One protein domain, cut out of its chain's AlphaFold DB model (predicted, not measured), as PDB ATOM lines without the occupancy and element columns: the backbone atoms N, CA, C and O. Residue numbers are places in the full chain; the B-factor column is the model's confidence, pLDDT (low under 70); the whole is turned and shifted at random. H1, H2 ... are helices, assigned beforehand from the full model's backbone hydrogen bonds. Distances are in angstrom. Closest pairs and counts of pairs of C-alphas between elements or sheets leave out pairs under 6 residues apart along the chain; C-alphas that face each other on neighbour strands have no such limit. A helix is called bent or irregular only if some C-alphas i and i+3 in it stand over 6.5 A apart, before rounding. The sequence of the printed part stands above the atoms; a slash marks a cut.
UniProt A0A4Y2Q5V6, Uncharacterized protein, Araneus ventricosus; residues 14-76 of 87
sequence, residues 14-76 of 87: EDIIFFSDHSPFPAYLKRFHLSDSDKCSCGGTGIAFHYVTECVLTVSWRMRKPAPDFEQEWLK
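This is residues 14 to 76 of the 87 residues of an uncharacterized protein of Araneus ventricosus (UniProt A0A4Y2Q5V6). Three short helices, H1, H2 and H4, and a long loop gather round the short helix H3, which sits near the middle, while H5 is set off at one end of the longest axis and touches no other helix. H1 packs on H3 at a steep angle, H2 is near both of them, H4 makes a corner with H3, and the long loop of residues 32 to 47 leads from H2 back to H3. The printed part has 63 residues with five named helices, in the order H1, H2, H3, H4, H5, and no named strand; its class is all helix. It is compact, with a radius of gyration of the C-alphas of 11.4 A, and spans 32 by 24 by 19 A.

H1, residues 14 to 20, begins at C-alpha 14 at (-11.027, 8.400, -34.588) and is 10.0 A long from first to last C-alpha. H2, residues 25 to 31, is 10.2 A long. H3, residues 48 to 53, is 8.7 A long and begins at C-alpha 48 at (-15.351, 11.271, -23.199). H4, residues 56 to 61, is 10.3 A long and irregular: C-alphas 57 and 60 are 8.2 A apart. H5, residues 68 to 76, is the longest helix at 14.1 A and also irregular, with C-alphas 69 and 72 7.7 A apart; it ends at C-alpha 76 at (-27.399, 8.613, -29.475).

H1 touches H3 at a steep tilt of 62 degrees, opposite ways; their closest C-alphas, those of Phe 19 and Ala 48, are 5.5 A apart. H1 and H2 are close but not clearly touching, at a shallow tilt of 11 degrees, opposite ways, with the C-alphas of Phe 18 and Tyr 28 closest at 6.4 A. H2 and H3 are close but not clearly touching, about perpendicular at 73 degrees, with the C-alphas of Phe 25 and Ala 48 closest at 7.3 A. H3 and H4 touch only at the corner, where the C-alphas of Tyr 51 and Thr 58 are closest at 6.4 A; at 72 degrees they are only just about perpendicular. H5 is apart from H1, but only just, with the closest C-alphas at 8.5 A, and it is apart from H2, H3 and H4. In H1, H2 and H3 every O i to N i+4 pair is within hydrogen-bond range; in H5 3 of 5 are, and in H4 0 of 2, beside 1 of 3 O i to N i+3 pairs.

The two C-alphas farthest apart are those of Asp 36 and Asp 69, at 32.4 A. The printed part has no cut. The link from H2 to H3, 16 residues, is long. The mean pLDDT of the printed part is 76.2, and residues 19 to 27 are under 70.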
ATOM      1  N   GLU A  14     -11.727   8.507 -35.859       71.50
ATOM      2  CA  GLU A  14     -11.027   8.400 -34.588       71.50
ATOM      3  C   GLU A  14     -11.776   9.123 -33.458       71.50
ATOM      4  O   GLU A  14     -11.986   8.538 -32.397       71.50
ATOM      5  N   ASP A  15     -12.286  10.331 -33.708       72.81
ATOM      6  CA  ASP A  15     -13.042  11.109 -32.717       72.81
ATOM      7  C   ASP A  15     -14.373  10.432 -32.361       72.81
ATOM      8  O   ASP A  15     -14.812  10.449 -31.210       72.81
ATOM      9  N   ILE A  16     -15.019   9.787 -33.343       72.88
ATOM     10  CA  ILE A  16     -16.269   9.061 -33.087       72.88
ATOM     11  C   ILE A  16     -16.003   7.787 -32.288       72.88
ATOM     12  O   ILE A  16     -16.741   7.499 -31.349       72.88
ATOM     13  N   ILE A  17     -14.946   7.043 -32.625       72.44
ATOM     14  CA  ILE A  17     -14.577   5.819 -31.905       72.44
ATOM     15  C   ILE A  17     -14.153   6.146 -30.464       72.44
ATOM     16  O   ILE A  17     -14.484   5.384 -29.557       72.44
ATOM     17  N   PHE A  18     -13.465   7.272 -30.238       70.81
ATOM     18  CA  PHE A  18     -13.134   7.763 -28.895       70.81
ATOM     19  C   PHE A  18     -14.372   7.909 -28.013       70.81
ATOM     20  O   PHE A  18     -14.347   7.602 -26.826       70.81
ATOM     21  N   PHE A  19     -15.457   8.394 -28.609       69.25
ATOM     22  CA  PHE A  19     -16.684   8.716 -27.910       69.25
ATOM     23  C   PHE A  19     -17.641   7.529 -27.764       69.25
ATOM     24  O   PHE A  19     -18.325   7.416 -26.751       69.25
ATOM     25  N   SER A  20     -17.726   6.659 -28.775       68.06
ATOM     26  CA  SER A  20     -18.654   5.522 -28.785       68.06
ATOM     27  C   SER A  20     -18.180   4.320 -27.962       68.06
ATOM     28  O   SER A  20     -18.887   3.318 -27.914       68.06
ATOM     29  N   ASP A  21     -17.008   4.426 -27.333       62.06
ATOM     30  CA  ASP A  21     -16.554   3.591 -26.219       62.06
ATOM     31  C   ASP A  21     -16.554   2.072 -26.496       62.06
ATOM     32  O   ASP A  21     -17.343   1.295 -25.964       62.06
ATOM     33  N   HIS A  22     -15.615   1.621 -27.334       59.88
ATOM     34  CA  HIS A  22     -15.305   0.190 -27.498       59.88
ATOM     35  C   HIS A  22     -14.109  -0.284 -26.646       59.88
ATOM     36  O   HIS A  22     -13.685  -1.434 -26.764       59.88
ATOM     37  N   SER A  23     -13.517   0.579 -25.815       55.19
ATOM     38  CA  SER A  23     -12.350   0.253 -24.981       55.19
ATOM     39  C   SER A  23     -12.350   1.092 -23.705       55.19
ATOM     40  O   SER A  23     -12.869   2.197 -23.755       55.19
ATOM     41  N   PRO A  24     -11.736   0.644 -22.590       64.06
ATOM     42  CA  PRO A  24     -11.684   1.429 -21.361       64.06
ATOM     43  C   PRO A  24     -11.151   2.835 -21.641       64.06
ATOM     44  O   PRO A  24     -10.058   2.975 -22.189       64.06
ATOM     45  N   PHE A  25     -11.904   3.864 -21.252       63.81
ATOM     46  CA  PHE A  25     -11.616   5.270 -21.550       63.81
ATOM     47  C   PHE A  25     -10.130   5.698 -21.398       63.81
ATOM     48  O   PHE A  25      -9.605   6.349 -22.310       63.81
ATOM     49  N   PRO A  26      -9.379   5.270 -20.355       64.12
ATOM     50  CA  PRO A  26      -7.954   5.599 -20.227       64.12
ATOM     51  C   PRO A  26      -7.071   5.025 -21.349       64.12
ATOM     52  O   PRO A  26      -6.080   5.640 -21.743       64.12
ATOM     53  N   ALA A  27      -7.423   3.859 -21.901       69.50
ATOM     54  CA  ALA A  27      -6.676   3.227 -22.988       69.50
ATOM     55  C   ALA A  27      -6.737   4.059 -24.277       69.50
ATOM     56  O   ALA A  27      -5.778   4.085 -25.052       69.50
ATOM     57  N   TYR A  28      -7.845   4.771 -24.492       71.25
ATOM     58  CA  TYR A  28      -8.014   5.614 -25.666       71.25
ATOM     59  C   TYR A  28      -7.236   6.925 -25.549       71.25
ATOM     60  O   TYR A  28      -6.565   7.322 -26.499       71.25
ATOM     61  N   LEU A  29      -7.234   7.553 -24.367       73.50
ATOM     62  CA  LEU A  29      -6.419   8.745 -24.111       73.50
ATOM     63  C   LEU A  29      -4.937   8.487 -24.394       73.50
ATOM     64  O   LEU A  29      -4.287   9.300 -25.053       73.50
ATOM     65  N   LYS A  30      -4.434   7.323 -23.974       75.56
ATOM     66  CA  LYS A  30      -3.058   6.898 -24.233       75.56
ATOM     67  C   LYS A  30      -2.790   6.649 -25.719       75.56
ATOM     68  O   LYS A  30      -1.757   7.067 -26.235       75.56
ATOM     69  N   ARG A  31      -3.726   6.000 -26.422       74.00
ATOM     70  CA  ARG A  31      -3.614   5.708 -27.864       74.00
ATOM     71  C   ARG A  31      -3.504   6.973 -28.719       74.00
ATOM     72  O   ARG A  31      -2.812   6.947 -29.728       74.00
ATOM     73  N   PHE A  32      -4.175   8.048 -28.314       70.75
ATOM     74  CA  PHE A  32      -4.160   9.338 -29.013       70.75
ATOM     75  C   PHE A  32      -3.183  10.343 -28.406       70.75
ATOM     76  O   PHE A  32      -3.196  11.511 -28.784       70.75
ATOM     77  N   HIS A  33      -2.331   9.896 -27.479       75.88
ATOM     78  CA  HIS A  33      -1.338  10.732 -26.805       75.88
ATOM     79  C   HIS A  33      -1.944  11.976 -26.125       75.88
ATOM     80  O   HIS A  33      -1.300  13.016 -26.025       75.88
ATOM     81  N   LEU A  34      -3.194  11.873 -25.657       73.88
ATOM     82  CA  LEU A  34      -3.914  12.958 -24.987       73.88
ATOM     83  C   LEU A  34      -3.632  12.986 -23.479       73.88
ATOM     84  O   LEU A  34      -3.543  14.059 -22.888       73.88
ATOM     85  N   SER A  35      -3.538  11.821 -22.836       76.56
ATOM     86  CA  SER A  35      -3.211  11.685 -21.410       76.56
ATOM     87  C   SER A  35      -2.813  10.243 -21.102       76.56
ATOM     88  O   SER A  35      -3.405   9.310 -21.642       76.56
ATOM     89  N   ASP A  36      -1.858  10.069 -20.190       74.75
ATOM     90  CA  ASP A  36      -1.510   8.768 -19.600       74.75
ATOM     91  C   ASP A  36      -2.293   8.476 -18.306       74.75
ATOM     92  O   ASP A  36      -2.128   7.416 -17.702       74.75
ATOM     93  N   SER A  37      -3.142   9.411 -17.870       75.25
ATOM     94  CA  SER A  37      -3.968   9.282 -16.667       75.25
ATOM     95  C   SER A  37      -5.455   9.219 -17.003       75.25
ATOM     96  O   SER A  37      -5.900   9.666 -18.059       75.25
ATOM     97  N   ASP A  38      -6.238   8.712 -16.058       72.00
ATOM     98  CA  ASP A  38      -7.702   8.707 -16.073       72.00
ATOM     99  C   ASP A  38      -8.319  10.103 -15.869       72.00
ATOM    100  O   ASP A  38      -9.540  10.240 -15.835       72.00
ATOM    101  N   LYS A  39      -7.498  11.151 -15.733       75.00
ATOM    102  CA  LYS A  39      -7.924  12.538 -15.535       75.00
ATOM    103  C   LYS A  39      -7.515  13.414 -16.714       75.00
ATOM    104  O   LYS A  39      -6.492  13.183 -17.367       75.00
ATOM    105  N   CYS A  40      -8.303  14.462 -16.966       77.50
ATOM    106  CA  CYS A  40      -7.887  15.503 -17.897       77.50
ATOM    107  C   CYS A  40      -6.729  16.299 -17.290       77.50
ATOM    108  O   CYS A  40      -6.828  16.768 -16.154       77.50
ATOM    109  N   SER A  41      -5.680  16.559 -18.072       79.06
ATOM    110  CA  SER A  41      -4.602  17.489 -17.696       79.06
ATOM    111  C   SER A  41      -5.104  18.915 -17.428       79.06
ATOM    112  O   SER A  41      -4.465  19.683 -16.720       79.06
ATOM    113  N   CYS A  42      -6.283  19.251 -17.946       81.88
ATOM    114  CA  CYS A  42      -6.994  20.497 -17.702       81.88
ATOM    115  C   CYS A  42      -7.727  20.567 -16.345       81.88
ATOM    116  O   CYS A  42      -8.401  21.557 -16.073       81.88
ATOM    117  N   GLY A  43      -7.646  19.522 -15.512       80.56
ATOM    118  CA  GLY A  43      -8.299  19.457 -14.198       80.56
ATOM    119  C   GLY A  43      -9.770  19.021 -14.221       80.56
ATOM    120  O   GLY A  43     -10.390  18.934 -13.165       80.56
ATOM    121  N   GLY A  44     -10.332  18.735 -15.401       78.12
ATOM    122  CA  GLY A  44     -11.691  18.214 -15.565       78.12
ATOM    123  C   GLY A  44     -11.804  16.691 -15.419       78.12
ATOM    124  O   GLY A  44     -10.809  15.959 -15.393       78.12
ATOM    125  N   THR A  45     -13.045  16.204 -15.360       76.56
ATOM    126  CA  THR A  45     -13.362  14.771 -15.294       76.56
ATOM    127  C   THR A  45     -12.847  14.057 -16.544       76.56
ATOM    128  O   THR A  45     -13.145  14.470 -17.664       76.56
ATOM    129  N   GLY A  46     -12.101  12.963 -16.382       74.31
ATOM    130  CA  GLY A  46     -11.668  12.136 -17.507       74.31
ATOM    131  C   GLY A  46     -12.791  11.245 -18.022       74.31
ATOM    132  O   GLY A  46     -12.746  10.034 -17.866       74.31
ATOM    133  N   ILE A  47     -13.804  11.855 -18.633       78.88
ATOM    134  CA  ILE A  47     -14.849  11.168 -19.398       78.88
ATOM    135  C   ILE A  47     -14.884  11.718 -20.821       78.88
ATOM    136  O   ILE A  47     -14.574  12.892 -21.048       78.88
ATOM    137  N   ALA A  48     -15.314  10.898 -21.781       77.31
ATOM    138  CA  ALA A  48     -15.351  11.271 -23.199       77.31
ATOM    139  C   ALA A  48     -16.121  12.572 -23.432       77.31
ATOM    140  O   ALA A  48     -15.670  13.449 -24.164       77.31
ATOM    141  N   PHE A  49     -17.242  12.743 -22.730       80.31
ATOM    142  CA  PHE A  49     -18.071  13.938 -22.824       80.31
ATOM    143  C   PHE A  49     -17.307  15.233 -22.502       80.31
ATOM    144  O   PHE A  49     -17.420  16.216 -23.235       80.31
ATOM    145  N   HIS A  50     -16.483  15.223 -21.449       84.81
ATOM    146  CA  HIS A  50     -15.654  16.367 -21.076       84.81
ATOM    147  C   HIS A  50     -14.606  16.658 -22.155       84.81
ATOM    148  O   HIS A  50     -14.448  17.801 -22.586       84.81
ATOM    149  N   TYR A  51     -13.940  15.614 -22.655       78.31
ATOM    150  CA  TYR A  51     -12.978  15.768 -23.739       78.31
ATOM    151  C   TYR A  51     -13.611  16.367 -24.987       78.31
ATOM    152  O   TYR A  51     -13.021  17.225 -25.616       78.31
ATOM    153  N   VAL A  52     -14.833  15.992 -25.322       79.88
ATOM    154  CA  VAL A  52     -15.482  16.462 -26.543       79.88
ATOM    155  C   VAL A  52     -16.070  17.866 -26.419       79.88
ATOM    156  O   VAL A  52     -16.181  18.561 -27.423       79.88
ATOM    157  N   THR A  53     -16.460  18.307 -25.225       82.75
ATOM    158  CA  THR A  53     -17.222  19.560 -25.063       82.75
ATOM    159  C   THR A  53     -16.452  20.678 -24.366       82.75
ATOM    160  O   THR A  53     -16.748  21.856 -24.582       82.75
ATOM    161  N   GLU A  54     -15.446  20.343 -23.559       84.75
ATOM    162  CA  GLU A  54     -14.844  21.272 -22.594       84.75
ATOM    163  C   GLU A  54     -13.310  21.260 -22.607       84.75
ATOM    164  O   GLU A  54     -12.710  22.312 -22.385       84.75
ATOM    165  N   CYS A  55     -12.675  20.122 -22.898       84.75
ATOM    166  CA  CYS A  55     -11.223  19.974 -22.806       84.75
ATOM    167  C   CYS A  55     -10.454  20.864 -23.795       84.75
ATOM    168  O   CYS A  55     -10.815  21.023 -24.960       84.75
ATOM    169  N   VAL A  56      -9.333  21.413 -23.319       83.44
ATOM    170  CA  VAL A  56      -8.423  22.241 -24.124       83.44
ATOM    171  C   VAL A  56      -7.604  21.421 -25.134       83.44
ATOM    172  O   VAL A  56      -7.193  21.945 -26.164       83.44
ATOM    173  N   LEU A  57      -7.397  20.125 -24.881       77.94
ATOM    174  CA  LEU A  57      -6.604  19.246 -25.752       77.94
ATOM    175  C   LEU A  57      -7.303  18.908 -27.075       77.94
ATOM    176  O   LEU A  57      -6.668  18.441 -28.013       77.94
ATOM    177  N   THR A  58      -8.611  19.131 -27.152       78.19
ATOM    178  CA  THR A  58      -9.479  18.697 -28.254       78.19
ATOM    179  C   THR A  58     -10.123  19.883 -28.972       78.19
ATOM    180  O   THR A  58     -11.066  19.720 -29.742       78.19
ATOM    181  N   VAL A  59      -9.620  21.103 -28.737       79.31
ATOM    182  CA  VAL A  59     -10.208  22.365 -29.227       79.31
ATOM    183  C   VAL A  59     -10.466  22.349 -30.736       79.31
ATOM    184  O   VAL A  59     -11.482  22.884 -31.174       79.31
ATOM    185  N   SER A  60      -9.607  21.692 -31.520       74.19
ATOM    186  CA  SER A  60      -9.739  21.553 -32.979       74.19
ATOM    187  C   SER A  60     -10.999  20.809 -33.442       74.19
ATOM    188  O   SER A  60     -11.461  21.035 -34.559       74.19
ATOM    189  N   TRP A  61     -11.569  19.944 -32.604       73.31
ATOM    190  CA  TRP A  61     -12.738  19.106 -32.917       73.31
ATOM    191  C   TRP A  61     -13.797  19.127 -31.797       73.31
ATOM    192  O   TRP A  61     -14.721  18.307 -31.769       73.31
ATOM    193  N   ARG A  62     -13.708  20.121 -30.902       78.88
ATOM    194  CA  ARG A  62     -14.610  20.322 -29.765       78.88
ATOM    195  C   ARG A  62     -16.030  20.635 -30.230       78.88
ATOM    196  O   ARG A  62     -16.263  21.546 -31.026       78.88
ATOM    197  N   MET A  63     -16.999  19.920 -29.677       75.75
ATOM    198  CA  MET A  63     -18.415  20.153 -29.908       75.75
ATOM    199  C   MET A  63     -18.998  21.162 -28.927       75.75
ATOM    200  O   MET A  63     -18.541  21.348 -27.799       75.75
ATOM    201  N   ARG A  64     -20.092  21.791 -29.355       81.00
ATOM    202  CA  ARG A  64     -20.919  22.579 -28.451       81.00
ATOM    203  C   ARG A  64     -21.626  21.633 -27.485       81.00
ATOM    204  O   ARG A  64     -22.314  20.713 -27.923       81.00
ATOM    205  N   LYS A  65     -21.492  21.906 -26.188       83.12
ATOM    206  CA  LYS A  65     -22.225  21.195 -25.139       83.12
ATOM    207  C   LYS A  65     -23.734  21.236 -25.441       83.12
ATOM    208  O   LYS A  65     -24.255  22.334 -25.685       83.12
ATOM    209  N   PRO A  66     -24.427  20.084 -25.482       81.56
ATOM    210  CA  PRO A  66     -25.874  20.069 -25.642       81.56
ATOM    211  C   PRO A  66     -26.542  20.737 -24.434       81.56
ATOM    212  O   PRO A  66     -25.967  20.814 -23.348       81.56
ATOM    213  N   ALA A  67     -27.767  21.230 -24.622       85.69
ATOM    214  CA  ALA A  67     -28.589  21.596 -23.473       85.69
ATOM    215  C   ALA A  67     -28.895  20.330 -22.644       85.69
ATOM    216  O   ALA A  67     -29.021  19.260 -23.248       85.69
ATOM    217  N   PRO A  68     -29.023  20.432 -21.305       83.69
ATOM    218  CA  PRO A  68     -29.155  19.267 -20.421       83.69
ATOM    219  C   PRO A  68     -30.253  18.284 -20.852       83.69
ATOM    220  O   PRO A  68     -30.032  17.077 -20.884       83.69
ATOM    221  N   ASP A  69     -31.392  18.804 -21.310       88.31
ATOM    222  CA  ASP A  69     -32.544  17.999 -21.744       88.31
ATOM    223  C   ASP A  69     -32.290  17.181 -23.026       88.31
ATOM    224  O   ASP A  69     -33.047  16.270 -23.353       88.31
ATOM    225  N   PHE A  70     -31.227  17.496 -23.771       83.75
ATOM    226  CA  PHE A  70     -30.898  16.877 -25.056       83.75
ATOM    227  C   PHE A  70     -29.627  16.026 -25.015       83.75
ATOM    228  O   PHE A  70     -29.211  15.523 -26.058       83.75
ATOM    229  N   GLU A  71     -29.005  15.838 -23.848       82.50
ATOM    230  CA  GLU A  71     -27.741  15.102 -23.729       82.50
ATOM    231  C   GLU A  71     -27.860  13.670 -24.272       82.50
ATOM    232  O   GLU A  71     -27.064  13.255 -25.110       82.50
ATOM    233  N   GLN A  72     -28.915  12.945 -23.895       82.00
ATOM    234  CA  GLN A  72     -29.140  11.564 -24.337       82.00
ATOM    235  C   GLN A  72     -29.368  11.444 -25.849       82.00
ATOM    236  O   GLN A  72     -28.835  10.545 -26.499       82.00
ATOM    237  N   GLU A  73     -30.151  12.355 -26.426       84.44
ATOM    238  CA  GLU A  73     -30.393  12.393 -27.872       84.44
ATOM    239  C   GLU A  73     -29.111  12.751 -28.635       84.44
ATOM    240  O   GLU A  73     -28.825  12.190 -29.694       84.44
ATOM    241  N   TRP A  74     -28.299  13.645 -28.071       81.81
ATOM    242  CA  TRP A  74     -27.001  14.007 -28.618       81.81
ATOM    243  C   TRP A  74     -26.037  12.812 -28.603       81.81
ATOM    244  O   TRP A  74     -25.513  12.464 -29.662       81.81
ATOM    245  N   LEU A  75     -25.891  12.110 -27.468       77.94
ATOM    246  CA  LEU A  75     -25.080  10.885 -27.360       77.94
ATOM    247  C   LEU A  75     -25.519   9.841 -28.406       77.94
ATOM    248  O   LEU A  75     -24.694   9.333 -29.169       77.94
ATOM    249  N   LYS A  76     -26.832   9.565 -28.502       80.44
ATOM    250  CA  LYS A  76     -27.399   8.613 -29.475       80.44
ATOM    251  C   LYS A  76     -27.042   8.972 -30.913       80.44
ATOM    252  O   LYS A  76     -26.745   8.081 -31.705       80.44
TER     253      LYS A  76